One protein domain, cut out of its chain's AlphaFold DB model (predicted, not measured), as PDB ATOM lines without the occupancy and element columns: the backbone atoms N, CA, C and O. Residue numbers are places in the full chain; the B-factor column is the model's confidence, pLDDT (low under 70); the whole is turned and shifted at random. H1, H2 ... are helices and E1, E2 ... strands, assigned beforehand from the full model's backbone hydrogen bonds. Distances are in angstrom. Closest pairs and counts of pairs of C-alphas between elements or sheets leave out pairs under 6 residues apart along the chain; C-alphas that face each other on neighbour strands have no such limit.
ATOM      1  N   ALA A   5      28.895 -19.335  41.529       92.31
ATOM      2  CA  ALA A   5      27.633 -18.619  41.317       92.31
ATOM      3  C   ALA A   5      27.837 -17.205  40.749       92.31
ATOM      4  O   ALA A   5      27.166 -16.817  39.792       92.31
ATOM      5  N   LEU A   6      28.804 -16.456  41.290       94.06
ATOM      6  CA  LEU A   6      29.152 -15.117  40.802       94.06
ATOM      7  C   LEU A   6      29.671 -15.150  39.362       94.06
ATOM      8  O   LEU A   6      29.246 -14.339  38.543       94.06
ATOM      9  N   ALA A   7      30.539 -16.110  39.035       94.25
ATOM     10  CA  ALA A   7      31.073 -16.264  37.684       94.25
ATOM     11  C   ALA A   7      29.970 -16.625  36.675       94.25
ATOM     12  O   ALA A   7      29.926 -16.065  35.580       94.25
ATOM     13  N   LEU A   8      29.042 -17.509  37.058       94.31
ATOM     14  CA  LEU A   8      27.892 -17.870  36.230       94.31
ATOM     15  C   LEU A   8      26.968 -16.670  35.987       94.31
ATOM     16  O   LEU A   8      26.575 -16.418  34.847       94.31
ATOM     17  N   ILE A   9      26.637 -15.920  37.043       96.50
ATOM     18  CA  ILE A   9      25.827 -14.703  36.935       96.50
ATOM     19  C   ILE A   9      26.516 -13.687  36.028       96.50
ATOM     20  O   ILE A   9      25.864 -13.136  35.145       96.50
ATOM     21  N   PHE A  10      27.819 -13.464  36.207       96.94
ATOM     22  CA  PHE A  10      28.585 -12.542  35.377       96.94
ATOM     23  C   PHE A  10      28.540 -12.949  33.901       96.94
ATOM     24  O   PHE A  10      28.208 -12.128  33.053       96.94
ATOM     25  N   ALA A  11      28.777 -14.226  33.586       96.56
ATOM     26  CA  ALA A  11      28.723 -14.717  32.211       96.56
ATOM     27  C   ALA A  11      27.329 -14.547  31.576       96.56
ATOM     28  O   ALA A  11      27.213 -14.097  30.436       96.56
ATOM     29  N   LEU A  12      26.258 -14.851  32.317       97.00
ATOM     30  CA  LEU A  12      24.882 -14.624  31.860       97.00
ATOM     31  C   LEU A  12      24.573 -13.133  31.665       97.00
ATOM     32  O   LEU A  12      23.891 -12.772  30.706       97.00
ATOM     33  N   ALA A  13      25.081 -12.268  32.545       97.31
ATOM     34  CA  ALA A  13      24.917 -10.825  32.441       97.31
ATOM     35  C   ALA A  13      25.624 -10.261  31.203       97.31
ATOM     36  O   ALA A  13      25.006  -9.502  30.462       97.31
ATOM     37  N   VAL A  14      26.855 -10.706  30.918       97.31
ATOM     38  CA  VAL A  14      27.600 -10.348  29.698       97.31
ATOM     39  C   VAL A  14      26.802 -10.718  28.448       97.31
ATOM     40  O   VAL A  14      26.587  -9.870  27.583       97.31
ATOM     41  N   LEU A  15      26.308 -11.959  28.363       96.44
ATOM     42  CA  LEU A  15      25.502 -12.415  27.223       96.44
ATOM     43  C   LEU A  15      24.210 -11.600  27.083       96.44
ATOM     44  O   LEU A  15      23.850 -11.166  25.988       96.44
ATOM     45  N   SER A  16      23.534 -11.334  28.204       96.50
ATOM     46  CA  SER A  16      22.319 -10.526  28.204       96.50
ATOM     47  C   SER A  16      22.569  -9.086  27.760       96.50
ATOM     48  O   SER A  16      21.801  -8.570  26.947       96.50
ATOM     49  N   PHE A  17      23.645  -8.458  28.234       96.62
ATOM     50  CA  PHE A  17      24.020  -7.086  27.901       96.62
ATOM     51  C   PHE A  17      24.437  -6.956  26.431       96.62
ATOM     52  O   PHE A  17      23.984  -6.047  25.731       96.62
ATOM     53  N   HIS A  18      25.224  -7.910  25.930       94.56
ATOM     54  CA  HIS A  18      25.627  -7.979  24.527       94.56
ATOM     55  C   HIS A  18      24.414  -8.041  23.581       94.56
ATOM     56  O   HIS A  18      24.329  -7.303  22.591       94.56
ATOM     57  N   ASP A  19      23.428  -8.876  23.913       94.06
ATOM     58  CA  ASP A  19      22.211  -9.038  23.116       94.06
ATOM     59  C   ASP A  19      21.173  -7.938  23.378       94.06
ATOM     60  O   ASP A  19      20.131  -7.882  22.716       94.06
ATOM     61  N   ALA A  20      21.363  -7.115  24.409       93.94
ATOM     62  CA  ALA A  20      20.440  -6.042  24.738       93.94
ATOM     63  C   ALA A  20      20.567  -4.913  23.711       93.94
ATOM     64  O   ALA A  20      21.649  -4.574  23.223       93.94
ATOM     65  N   ARG A  21      19.416  -4.369  23.331       91.25
ATOM     66  CA  ARG A  21      19.296  -3.249  22.400       91.25
ATOM     67  C   ARG A  21      18.606  -2.100  23.124       91.25
ATOM     68  O   ARG A  21      17.820  -2.370  24.043       91.25
ATOM     69  N   PRO A  22      18.913  -0.848  22.764       90.69
ATOM     70  CA  PRO A  22      18.196   0.279  23.321       90.69
ATOM     71  C   PRO A  22      16.740   0.255  22.856       90.69
ATOM     72  O   PRO A  22      16.370  -0.425  21.893       90.69
ATOM     73  N   ARG A  23      15.889   0.956  23.595       86.81
ATOM     74  CA  ARG A  23      14.470   1.116  23.280       86.81
ATOM     75  C   ARG A  23      13.972   2.482  23.734       86.81
ATOM     76  O   ARG A  23      14.044   2.805  24.922       86.81
ATOM     77  N   GLY A  24      13.392   3.244  22.808       87.50
ATOM     78  CA  GLY A  24      12.846   4.569  23.105       87.50
ATOM     79  C   GLY A  24      13.930   5.500  23.653       87.50
ATOM     80  O   GLY A  24      15.049   5.503  23.159       87.50
ATOM     81  N   SER A  25      13.629   6.235  24.725       79.06
ATOM     82  CA  SER A  25      14.534   7.253  25.283       79.06
ATOM     83  C   SER A  25      15.884   6.730  25.793       79.06
ATOM     84  O   SER A  25      16.789   7.525  26.009       79.06
ATOM     85  N   SER A  26      16.040   5.415  25.971       85.12
ATOM     86  CA  SER A  26      17.310   4.810  26.406       85.12
ATOM     87  C   SER A  26      18.421   4.870  25.347       85.12
ATOM     88  O   SER A  26      19.581   4.645  25.674       85.12
ATOM     89  N   GLU A  27      18.103   5.226  24.098       86.12
ATOM     90  CA  GLU A  27      19.102   5.442  23.042       86.12
ATOM     91  C   GLU A  27      20.108   6.556  23.372       86.12
ATOM     92  O   GLU A  27      21.239   6.499  22.899       86.12
ATOM     93  N   ILE A  28      19.731   7.529  24.209       85.62
ATOM     94  CA  ILE A  28      20.592   8.661  24.596       85.62
ATOM     95  C   ILE A  28      21.848   8.185  25.341       85.62
ATOM     96  O   ILE A  28      22.927   8.739  25.146       85.62
ATOM     97  N   ASP A  29      21.709   7.132  26.147       84.50
ATOM     98  CA  ASP A  29      22.791   6.574  26.964       84.50
ATOM     99  C   ASP A  29      23.458   5.353  26.298       84.50
ATOM    100  O   ASP A  29      24.299   4.695  26.910       84.50
ATOM    101  N   TYR A  30      23.058   4.997  25.068       89.69
ATOM    102  CA  TYR A  30      23.527   3.786  24.394       89.69
ATOM    103  C   TYR A  30      24.863   3.998  23.685       89.69
ATOM    104  O   TYR A  30      24.984   4.785  22.746       89.69
ATOM    105  N   ILE A  31      25.847   3.185  24.065       90.69
ATOM    106  CA  ILE A  31      27.134   3.085  23.380       90.69
ATOM    107  C   ILE A  31      27.288   1.655  22.852       90.69
ATOM    108  O   ILE A  31      27.303   0.682  23.609       90.69
ATOM    109  N   GLU A  32      27.396   1.508  21.528       85.88
ATOM    110  CA  GLU A  32      27.367   0.199  20.858       85.88
ATOM    111  C   GLU A  32      28.504  -0.734  21.290       85.88
ATOM    112  O   GLU A  32      28.278  -1.932  21.470       85.88
ATOM    113  N   ARG A  33      29.705  -0.184  21.484       88.75
ATOM    114  CA  ARG A  33      30.926  -0.937  21.825       88.75
ATOM    115  C   ARG A  33      31.192  -1.058  23.321       88.75
ATOM    116  O   ARG A  33      32.280  -1.455  23.712       88.75
ATOM    117  N   ASP A  34      30.235  -0.651  24.135       92.00
ATOM    118  CA  ASP A  34      30.365  -0.757  25.574       92.00
ATOM    119  C   ASP A  34      30.208  -2.208  26.041       92.00
ATOM    120  O   ASP A  34      29.540  -3.021  25.390       92.00
ATOM    121  N   GLU A  35      30.818  -2.526  27.174       94.81
ATOM    122  CA  GLU A  35      30.937  -3.882  27.702       94.81
ATOM    123  C   GLU A  35      30.348  -3.970  29.106       94.81
ATOM    124  O   GLU A  35      30.311  -2.994  29.849       94.81
ATOM    125  N   TRP A  36      29.878  -5.156  29.486       96.88
ATOM    126  CA  TRP A  36      29.456  -5.415  30.859       96.88
ATOM    127  C   TRP A  36      30.677  -5.545  31.775       96.88
ATOM    128  O   TRP A  36      31.583  -6.331  31.493       96.88
ATOM    129  N   THR A  37      30.688  -4.816  32.891       96.62
ATOM    130  CA  THR A  37      31.833  -4.744  33.808       96.62
ATOM    131  C   THR A  37      31.527  -5.350  35.180       96.62
ATOM    132  O   THR A  37      30.392  -5.706  35.505       96.62
ATOM    133  N   LEU A  38      32.556  -5.477  36.024       95.69
ATOM    134  CA  LEU A  38      32.366  -5.871  37.425       95.69
ATOM    135  C   LEU A  38      31.611  -4.814  38.237       95.69
ATOM    136  O   LEU A  38      30.878  -5.180  39.149       95.69
ATOM    137  N   ASP A  39      31.754  -3.532  37.898       96.31
ATOM    138  CA  ASP A  39      30.999  -2.456  38.546       96.31
ATOM    139  C   ASP A  39      29.491  -2.641  38.310       96.31
ATOM    140  O   ASP A  39      28.704  -2.647  39.257       96.31
ATOM    141  N   ASP A  40      29.100  -2.961  37.072       97.00
ATOM    142  CA  ASP A  40      27.709  -3.284  36.745       97.00
ATOM    143  C   ASP A  40      27.185  -4.473  37.543       97.00
ATOM    144  O   ASP A  40      26.068  -4.438  38.066       97.00
ATOM    145  N   LEU A  41      27.997  -5.528  37.656       97.25
ATOM    146  CA  LEU A  41      27.649  -6.696  38.453       97.25
ATOM    147  C   LEU A  41      27.379  -6.298  39.901       97.25
ATOM    148  O   LEU A  41      26.328  -6.647  40.433       97.25
ATOM    149  N   CYS A  42      28.300  -5.566  40.526       96.38
ATOM    150  CA  CYS A  42      28.183  -5.151  41.918       96.38
ATOM    151  C   CYS A  42      26.951  -4.273  42.172       96.38
ATOM    152  O   CYS A  42      26.339  -4.391  43.230       96.38
ATOM    153  N   GLN A  43      26.552  -3.443  41.206       97.00
ATOM    154  CA  GLN A  43      25.362  -2.595  41.322       97.00
ATOM    155  C   GLN A  43      24.041  -3.372  41.200       97.00
ATOM    156  O   GLN A  43      23.032  -2.961  41.774       97.00
ATOM    157  N   HIS A  44      24.031  -4.491  40.471       97.81
ATOM    158  CA  HIS A  44      22.805  -5.233  40.148       97.81
ATOM    159  C   HIS A  44      22.674  -6.575  40.878       97.81
ATOM    160  O   HIS A  44      21.613  -7.208  40.821       97.81
ATOM    161  N   VAL A  45      23.733  -7.028  41.552       97.44
ATOM    162  CA  VAL A  45      23.730  -8.257  42.343       97.44
ATOM    163  C   VAL A  45      23.358  -7.973  43.794       97.44
ATOM    164  O   VAL A  45      23.806  -7.013  44.414       97.44
ATOM    165  N   ARG A  46      22.536  -8.842  44.372       97.19
ATOM    166  CA  ARG A  46      22.163  -8.796  45.786       97.19
ATOM    167  C   ARG A  46      21.838 -10.182  46.306       97.19
ATOM    168  O   ARG A  46      21.427 -11.060  45.552       97.19
ATOM    169  N   PHE A  47      21.916 -10.350  47.616       96.25
ATOM    170  CA  PHE A  47      21.304 -11.497  48.273       96.25
ATOM    171  C   PHE A  47      19.838 -11.207  48.581       96.25
ATOM    172  O   PHE A  47      19.496 -10.162  49.133       96.25
ATOM    173  N   TRP A  48      18.953 -12.136  48.227       96.06
ATOM    174  CA  TRP A  48      17.528 -12.018  48.512       96.06
ATOM    175  C   TRP A  48      16.902 -13.389  48.748       96.06
ATOM    176  O   TRP A  48      17.031 -14.286  47.920       96.06
ATOM    177  N   LYS A  49      16.209 -13.549  49.887       93.62
ATOM    178  CA  LYS A  49      15.541 -14.803  50.297       93.62
ATOM    179  C   LYS A  49      16.443 -16.047  50.210       93.62
ATOM    180  O   LYS A  49      16.003 -17.108  49.781       93.62
ATOM    181  N   GLY A  50      17.707 -15.905  50.610       93.88
ATOM    182  CA  GLY A  50      18.677 -17.003  50.614       93.88
ATOM    183  C   GLY A  50      19.237 -17.374  49.239       93.88
ATOM    184  O   GLY A  50      19.921 -18.382  49.141       93.88
ATOM    185  N   ALA A  51      18.972 -16.585  48.195       95.62
ATOM    186  CA  ALA A  51      19.557 -16.754  46.869       95.62
ATOM    187  C   ALA A  51      20.442 -15.557  46.503       95.62
ATOM    188  O   ALA A  51      20.173 -14.424  46.920       95.62
ATOM    189  N   LEU A  52      21.462 -15.804  45.683       96.62
ATOM    190  CA  LEU A  52      22.197 -14.751  44.992       96.62
ATOM    191  C   LEU A  52      21.397 -14.347  43.752       96.62
ATOM    192  O   LEU A  52      21.049 -15.193  42.929       96.62
ATOM    193  N   VAL A  53      21.068 -13.064  43.639       97.81
ATOM    194  CA  VAL A  53      20.147 -12.543  42.629       97.81
ATOM    195  C   VAL A  53      20.804 -11.416  41.851       97.81
ATOM    196  O   VAL A  53      21.204 -10.420  42.444       97.81
ATOM    197  N   LEU A  54      20.831 -11.542  40.528       98.31
ATOM    198  CA  LEU A  54      21.012 -10.427  39.604       98.31
ATOM    199  C   LEU A  54      19.638  -9.974  39.113       98.31
ATOM    200  O   LEU A  54      18.849 -10.806  38.664       98.31
ATOM    201  N   ASP A  55      19.368  -8.674  39.156       97.50
ATOM    202  CA  ASP A  55      18.163  -8.075  38.573       97.50
ATOM    203  C   ASP A  55      18.566  -6.835  37.767       97.50
ATOM    204  O   ASP A  55      18.917  -5.805  38.338       97.50
ATOM    205  N   ALA A  56      18.580  -6.959  36.438       96.44
ATOM    206  CA  ALA A  56      19.039  -5.917  35.527       96.44
ATOM    207  C   ALA A  56      17.949  -5.595  34.499       96.44
ATOM    208  O   ALA A  56      17.614  -6.409  33.631       96.44
ATOM    209  N   ASP A  57      17.386  -4.392  34.603       94.25
ATOM    210  CA  ASP A  57      16.309  -3.932  33.731       94.25
ATOM    211  C   ASP A  57      16.854  -3.108  32.551       94.25
ATOM    212  O   ASP A  57      16.861  -3.595  31.416       94.25
ATOM    213  N   TYR A  58      17.378  -1.914  32.836       93.88
ATOM    214  CA  TYR A  58      18.106  -1.076  31.886       93.88
ATOM    215  C   TYR A  58      19.491  -0.766  32.434       93.88
ATOM    216  O   TYR A  58      19.606  -0.326  33.573       93.88
ATOM    217  N   VAL A  59      20.521  -0.959  31.613       95.19
ATOM    218  CA  VAL A  59      21.909  -0.652  31.979       95.19
ATOM    219  C   VAL A  59      22.556   0.077  30.814       95.19
ATOM    220  O   VAL A  59      22.598  -0.464  29.712       95.19
ATOM    221  N   ARG A  60      23.000   1.321  31.044       93.94
ATOM    222  CA  ARG A  60      23.656   2.193  30.044       93.94
ATOM    223  C   ARG A  60      22.956   2.182  28.681       93.94
ATOM    224  O   ARG A  60      23.479   1.724  27.667       93.94
ATOM    225  N   GLY A  61      21.682   2.560  28.705       92.25
ATOM    226  CA  GLY A  61      20.841   2.602  27.513       92.25
ATOM    227  C   GLY A  61      20.361   1.245  26.987       92.25
ATOM    228  O   GLY A  61      19.506   1.198  26.108       92.25
ATOM    229  N   ARG A  62      20.838   0.111  27.514       94.62
ATOM    230  CA  ARG A  62      20.464  -1.229  27.032       94.62
ATOM    231  C   ARG A  62      19.324  -1.842  27.832       94.62
ATOM    232  O   ARG A  62      19.410  -1.956  29.049       94.62
ATOM    233  N   MET A  63      18.287  -2.328  27.146       94.56
ATOM    234  CA  MET A  63      17.158  -3.035  27.766       94.56
ATOM    235  C   MET A  63      17.504  -4.515  28.019       94.56
ATOM    236  O   MET A  63      17.236  -5.381  27.180       94.56
ATOM    237  N   MET A  64      18.096  -4.816  29.176       95.31
ATOM    238  CA  MET A  64      18.454  -6.182  29.581       95.31
ATOM    239  C   MET A  64      17.232  -7.014  29.973       95.31
ATOM    240  O   MET A  64      17.094  -8.151  29.508       95.31
ATOM    241  N   LYS A  65      16.341  -6.462  30.814       95.75
ATOM    242  CA  LYS A  65      15.119  -7.125  31.315       95.75
ATOM    243  C   LYS A  65      15.372  -8.572  31.770       95.75
ATOM    244  O   LYS A  65      14.619  -9.484  31.410       95.75
ATOM    245  N   THR A  66      16.459  -8.784  32.503       97.31
ATOM    246  CA  THR A  66      16.983 -10.105  32.863       97.31
ATOM    247  C   THR A  66      17.122 -10.226  34.370       97.31
ATOM    248  O   THR A  66      17.687  -9.355  35.023       97.31
ATOM    249  N   ARG A  67      16.642 -11.347  34.905       97.75
ATOM    250  CA  ARG A  67      16.825 -11.725  36.300       97.75
ATOM    251  C   ARG A  67      17.427 -13.120  36.373       97.75
ATOM    252  O   ARG A  67      16.920 -14.036  35.730       97.75
ATOM    253  N   VAL A  68      18.482 -13.276  37.163       97.56
ATOM    254  CA  VAL A  68      19.131 -14.566  37.431       97.56
ATOM    255  C   VAL A  68      19.120 -14.805  38.929       97.56
ATOM    256  O   VAL A  68      19.459 -13.907  39.695       97.56
ATOM    257  N   MET A  69      18.721 -15.999  39.352       97.31
ATOM    258  CA  MET A  69      18.738 -16.417  40.750       97.31
ATOM    259  C   MET A  69      19.514 -17.720  40.870       97.31
ATOM    260  O   MET A  69      19.263 -18.653  40.111       97.31
ATOM    261  N   VAL A  70      20.451 -17.773  41.812       95.75
ATOM    262  CA  VAL A  70      21.222 -18.973  42.144       95.75
ATOM    263  C   VAL A  70      20.964 -19.313  43.606       95.75
ATOM    264  O   VAL A  70      21.205 -18.488  44.491       95.75
ATOM    265  N   TRP A  71      20.452 -20.516  43.856       94.94
ATOM    266  CA  TRP A  71      20.181 -21.007  45.206       94.94
ATOM    267  C   TRP A  71      21.347 -21.850  45.738       94.94
ATOM    268  O   TRP A  71      22.069 -22.462  44.948       94.94
ATOM    269  N   PRO A  72      21.491 -21.982  47.071       91.12
ATOM    270  CA  PRO A  72      22.553 -22.784  47.687       91.12
ATOM    271  C   PRO A  72      22.525 -24.266  47.281       91.12
ATOM    272  O   PRO A  72      23.553 -24.936  47.262       91.12
ATOM    273  N   ASN A  73      21.354 -24.786  46.898       88.88
ATOM    274  CA  ASN A  73      21.194 -26.155  46.399       88.88
ATOM    275  C   ASN A  73      21.655 -26.342  44.937       88.88
ATOM    276  O   ASN A  73      21.495 -27.427  44.383       88.88
ATOM    277  N   GLY A  74      22.207 -25.303  44.302       85.69
ATOM    278  CA  GLY A  74      22.698 -25.336  42.925       85.69
ATOM    279  C   GLY A  74      21.617 -25.173  41.857       85.69
ATOM    280  O   GLY A  74      21.932 -25.237  40.671       85.69
ATOM    281  N   VAL A  75      20.356 -24.947  42.240       92.69
ATOM    282  CA  VAL A  75      19.317 -24.553  41.284       92.69
ATOM    283  C   VAL A  75      19.655 -23.163  40.738       92.69
ATOM    284  O   VAL A  75      20.167 -22.307  41.462       92.69
ATOM    285  N   VAL A  76      19.373 -22.948  39.453       94.31
ATOM    286  CA  VAL A  76      19.524 -21.655  38.781       94.31
ATOM    287  C   VAL A  76      18.248 -21.353  38.009       94.31
ATOM    288  O   VAL A  76      17.771 -22.188  37.243       94.31
ATOM    289  N   GLU A  77      17.704 -20.154  38.188       95.81
ATOM    290  CA  GLU A  77      16.524 -19.674  37.473       95.81
ATOM    291  C   GLU A  77      16.906 -18.429  36.690       95.81
ATOM    292  O   GLU A  77      17.493 -17.487  37.228       95.81
ATOM    293  N   ILE A  78      16.557 -18.433  35.408       95.75
ATOM    294  CA  ILE A  78      16.809 -17.331  34.491       95.75
ATOM    295  C   ILE A  78      15.455 -16.874  33.966       95.75
ATOM    296  O   ILE A  78      14.770 -17.607  33.254       95.75
ATOM    297  N   GLN A  79      15.080 -15.646  34.302       95.00
ATOM    298  CA  GLN A  79      13.873 -15.005  33.805       95.00
ATOM    299  C   GLN A  79      14.256 -13.872  32.863       95.00
ATOM    300  O   GLN A  79      15.126 -13.052  33.161       95.00
ATOM    301  N   THR A  80      13.561 -13.784  31.733       94.19
ATOM    302  CA  THR A  80      13.691 -12.648  30.821       94.19
ATOM    303  C   THR A  80      12.320 -12.098  30.464       94.19
ATOM    304  O   THR A  80      11.351 -12.849  30.357       94.19
ATOM    305  N   ARG A  81      12.213 -10.777  30.286       93.38
ATOM    306  CA  ARG A  81      10.969 -10.121  29.850       93.38
ATOM    307  C   ARG A  81      11.182  -9.496  28.481       93.38
ATOM    308  O   ARG A  81      12.082  -8.685  28.314       93.38
ATOM    309  N   ASN A  82      10.337  -9.837  27.509       88.88
ATOM    310  CA  ASN A  82      10.443  -9.353  26.123       88.88
ATOM    311  C   ASN A  82      11.771  -9.718  25.425       88.88
ATOM    312  O   ASN A  82      12.218  -9.008  24.527       88.88
ATOM    313  N   ARG A  83      12.406 -10.831  25.822       88.00
ATOM    314  CA  ARG A  83      13.663 -11.330  25.227       88.00
ATOM    315  C   ARG A  83      13.485 -12.690  24.539       88.00
ATOM    316  O   ARG A  83      14.465 -13.382  24.305       88.00
ATOM    317  N   HIS A  84      12.255 -13.075  24.187       88.94
ATOM    318  CA  HIS A  84      11.954 -14.327  23.476       88.94
ATOM    319  C   HIS A  84      12.689 -15.544  24.090       88.94
ATOM    320  O   HIS A  84      12.626 -15.756  25.296       88.94
ATOM    321  N   GLN A  85      13.398 -16.332  23.275       90.38
ATOM    322  CA  GLN A  85      14.122 -17.540  23.691       90.38
ATOM    323  C   GLN A  85      15.589 -17.279  24.088       90.38
ATOM    324  O   GLN A  85      16.397 -18.208  24.094       90.38
ATOM    325  N   MET A  86      15.978 -16.033  24.389       91.75
ATOM    326  CA  MET A  86      17.394 -15.701  24.611       91.75
ATOM    327  C   MET A  86      17.996 -16.415  25.825       91.75
ATOM    328  O   MET A  86      19.109 -16.914  25.723       91.75
ATOM    329  N   ALA A  87      17.238 -16.584  26.915       89.75
ATOM    330  CA  ALA A  87      17.705 -17.339  28.082       89.75
ATOM    331  C   ALA A  87      18.180 -18.758  27.714       89.75
ATOM    332  O   ALA A  87      19.261 -19.176  28.119       89.75
ATOM    333  N   ALA A  88      17.408 -19.474  26.889       90.81
ATOM    334  CA  ALA A  88      17.784 -20.805  26.420       90.81
ATOM    335  C   ALA A  88      19.047 -20.762  25.546       90.81
ATOM    336  O   ALA A  88      19.946 -21.578  25.718       90.81
ATOM    337  N   ARG A  89      19.161 -19.770  24.652       91.75
ATOM    338  CA  ARG A  89      20.348 -19.594  23.799       91.75
ATOM    339  C   ARG A  89      21.614 -19.319  24.604       91.75
ATOM    340  O   ARG A  89      22.672 -19.841  24.257       91.75
ATOM    341  N   TRP A  90      21.524 -18.534  25.674       93.88
ATOM    342  CA  TRP A  90      22.662 -18.276  26.556       93.88
ATOM    343  C   TRP A  90      23.104 -19.545  27.275       93.88
ATOM    344  O   TRP A  90      24.293 -19.838  27.304       93.88
ATOM    345  N   VAL A  91      22.159 -20.344  27.775       91.00
ATOM    346  CA  VAL A  91      22.470 -21.642  28.389       91.00
ATOM    347  C   VAL A  91      23.152 -22.578  27.389       91.00
ATOM    348  O   VAL A  91      24.176 -23.167  27.720       91.00
ATOM    349  N   GLU A  92      22.656 -22.676  26.153       89.75
ATOM    350  CA  GLU A  92      23.318 -23.468  25.103       89.75
ATOM    351  C   GLU A  92      24.714 -22.931  24.757       89.75
ATOM    352  O   GLU A  92      25.646 -23.702  24.543       89.75
ATOM    353  N   THR A  93      24.894 -21.610  24.768       88.88
ATOM    354  CA  THR A  93      26.208 -20.983  24.563       88.88
ATOM    355  C   THR A  93      27.181 -21.361  25.680       88.88
ATOM    356  O   THR A  93      28.317 -21.742  25.399       88.88
ATOM    357  N   LEU A  94      26.730 -21.316  26.937       87.56
ATOM    358  CA  LEU A  94      27.529 -21.672  28.112       87.56
ATOM    359  C   LEU A  94      27.876 -23.164  28.171       87.56
ATOM    360  O   LEU A  94      28.949 -23.512  28.656       87.56
ATOM    361  N   LYS A  95      27.016 -24.046  27.644       84.25
ATOM    362  CA  LYS A  95      27.330 -25.478  27.488       84.25
ATOM    363  C   LYS A  95      28.515 -25.721  26.538       84.25
ATOM    364  O   LYS A  95      29.191 -26.741  26.660       84.25
ATOM    365  N   GLY A  96      28.798 -24.784  25.628       74.44
ATOM    366  CA  GLY A  96      29.905 -24.863  24.675       74.44
ATOM    367  C   GLY A  96      29.682 -25.872  23.537       74.44
ATOM    368  O   GLY A  96      28.622 -26.471  23.399       74.44
TER     369      GLY A  96
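This is residues 5 to 96 of the 111 residues of an uncharacterized protein of Luteitalea sp (UniProt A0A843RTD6). A twisted wall of four strands has one long helix, H1, lying lengthwise over the inner strands E2 and E3, while H4 stands on the same face over the edge strand E4; the other face is bare. H3 leads straight into E1 at the level of the sheet, and the small H2 sits at one end, grazing the sheet. The printed part has 92 residues with four named helices and four named strands, in the order H1 H2 H3 E1 E2 E3 E4 H4; the sheet, in order E1 E2 E3 E4, is antiparallel throughout and the class is mixed. It is compact, with a radius of gyration of the C-alphas of 12.9 A, and elongated, spanning 41 by 26 by 20 A.

Start at H1, residues 5 to 19, and compare it with E2, residues 51 to 59, and E3, residues 62 to 70. H1 is over both at a height over the sheet of 8.8 A, along the strands at 20 degrees to E2 on the local plane; its closest C-alphas to E3 are those of Phe 17 and Met 64, 5.9 A. H2, residues 24 to 29, only grazes the sheet; its closest C-alphas to E3 are those of Ser 26 and Arg 62, 6.8 A. H3, residues 38 to 44, is at the sheet's level. It only just touches H1, with 3 pairs of C-alphas within 8 A, the closest Phe 10 and Leu 41 at 6.7 A, about perpendicular at 88 degrees. E1, residues 45 to 48, begins a meander, each strand the antiparallel neighbour of the one before, that ends with E4, residues 76 to 80. For E1 and E2, look at N 46 and O 53, 2.8 A; for E2 and E3, N 54 and O 68, 2.9 A; for E3 and E4, N 67 and O 79, 2.9 A. H4, residues 86 to 95, makes two layers with H1 and the sheet, helices on one face. H4 touches H1 at Leu 15 and Trp 90, their closest C-alphas, 6.5 A, at a steep tilt of 54 degrees, opposite ways. Every O i to N i+4 pair is within hydrogen-bond range in H1, H3 and H4; H2 has 0 of 2, but 3 of 3 O i to N i+3 pairs.

Find C-alpha 5 at (27.633, -18.619, 41.317); from there H1 runs 21.3 A to C-alpha 19. E2 spans 22.1 A, and E3, 23.3 A long, bends by 51 degrees at residue 65. H4 runs 14.2 A and ends at C-alpha 95, (27.330, -25.478, 27.488).

The two C-alphas farthest apart, of Ile 28 and Asn 73, are 41.1 A apart. The printed part has no cut and no long link. Its mean pLDDT is 93.1, and no printed residue is under 70.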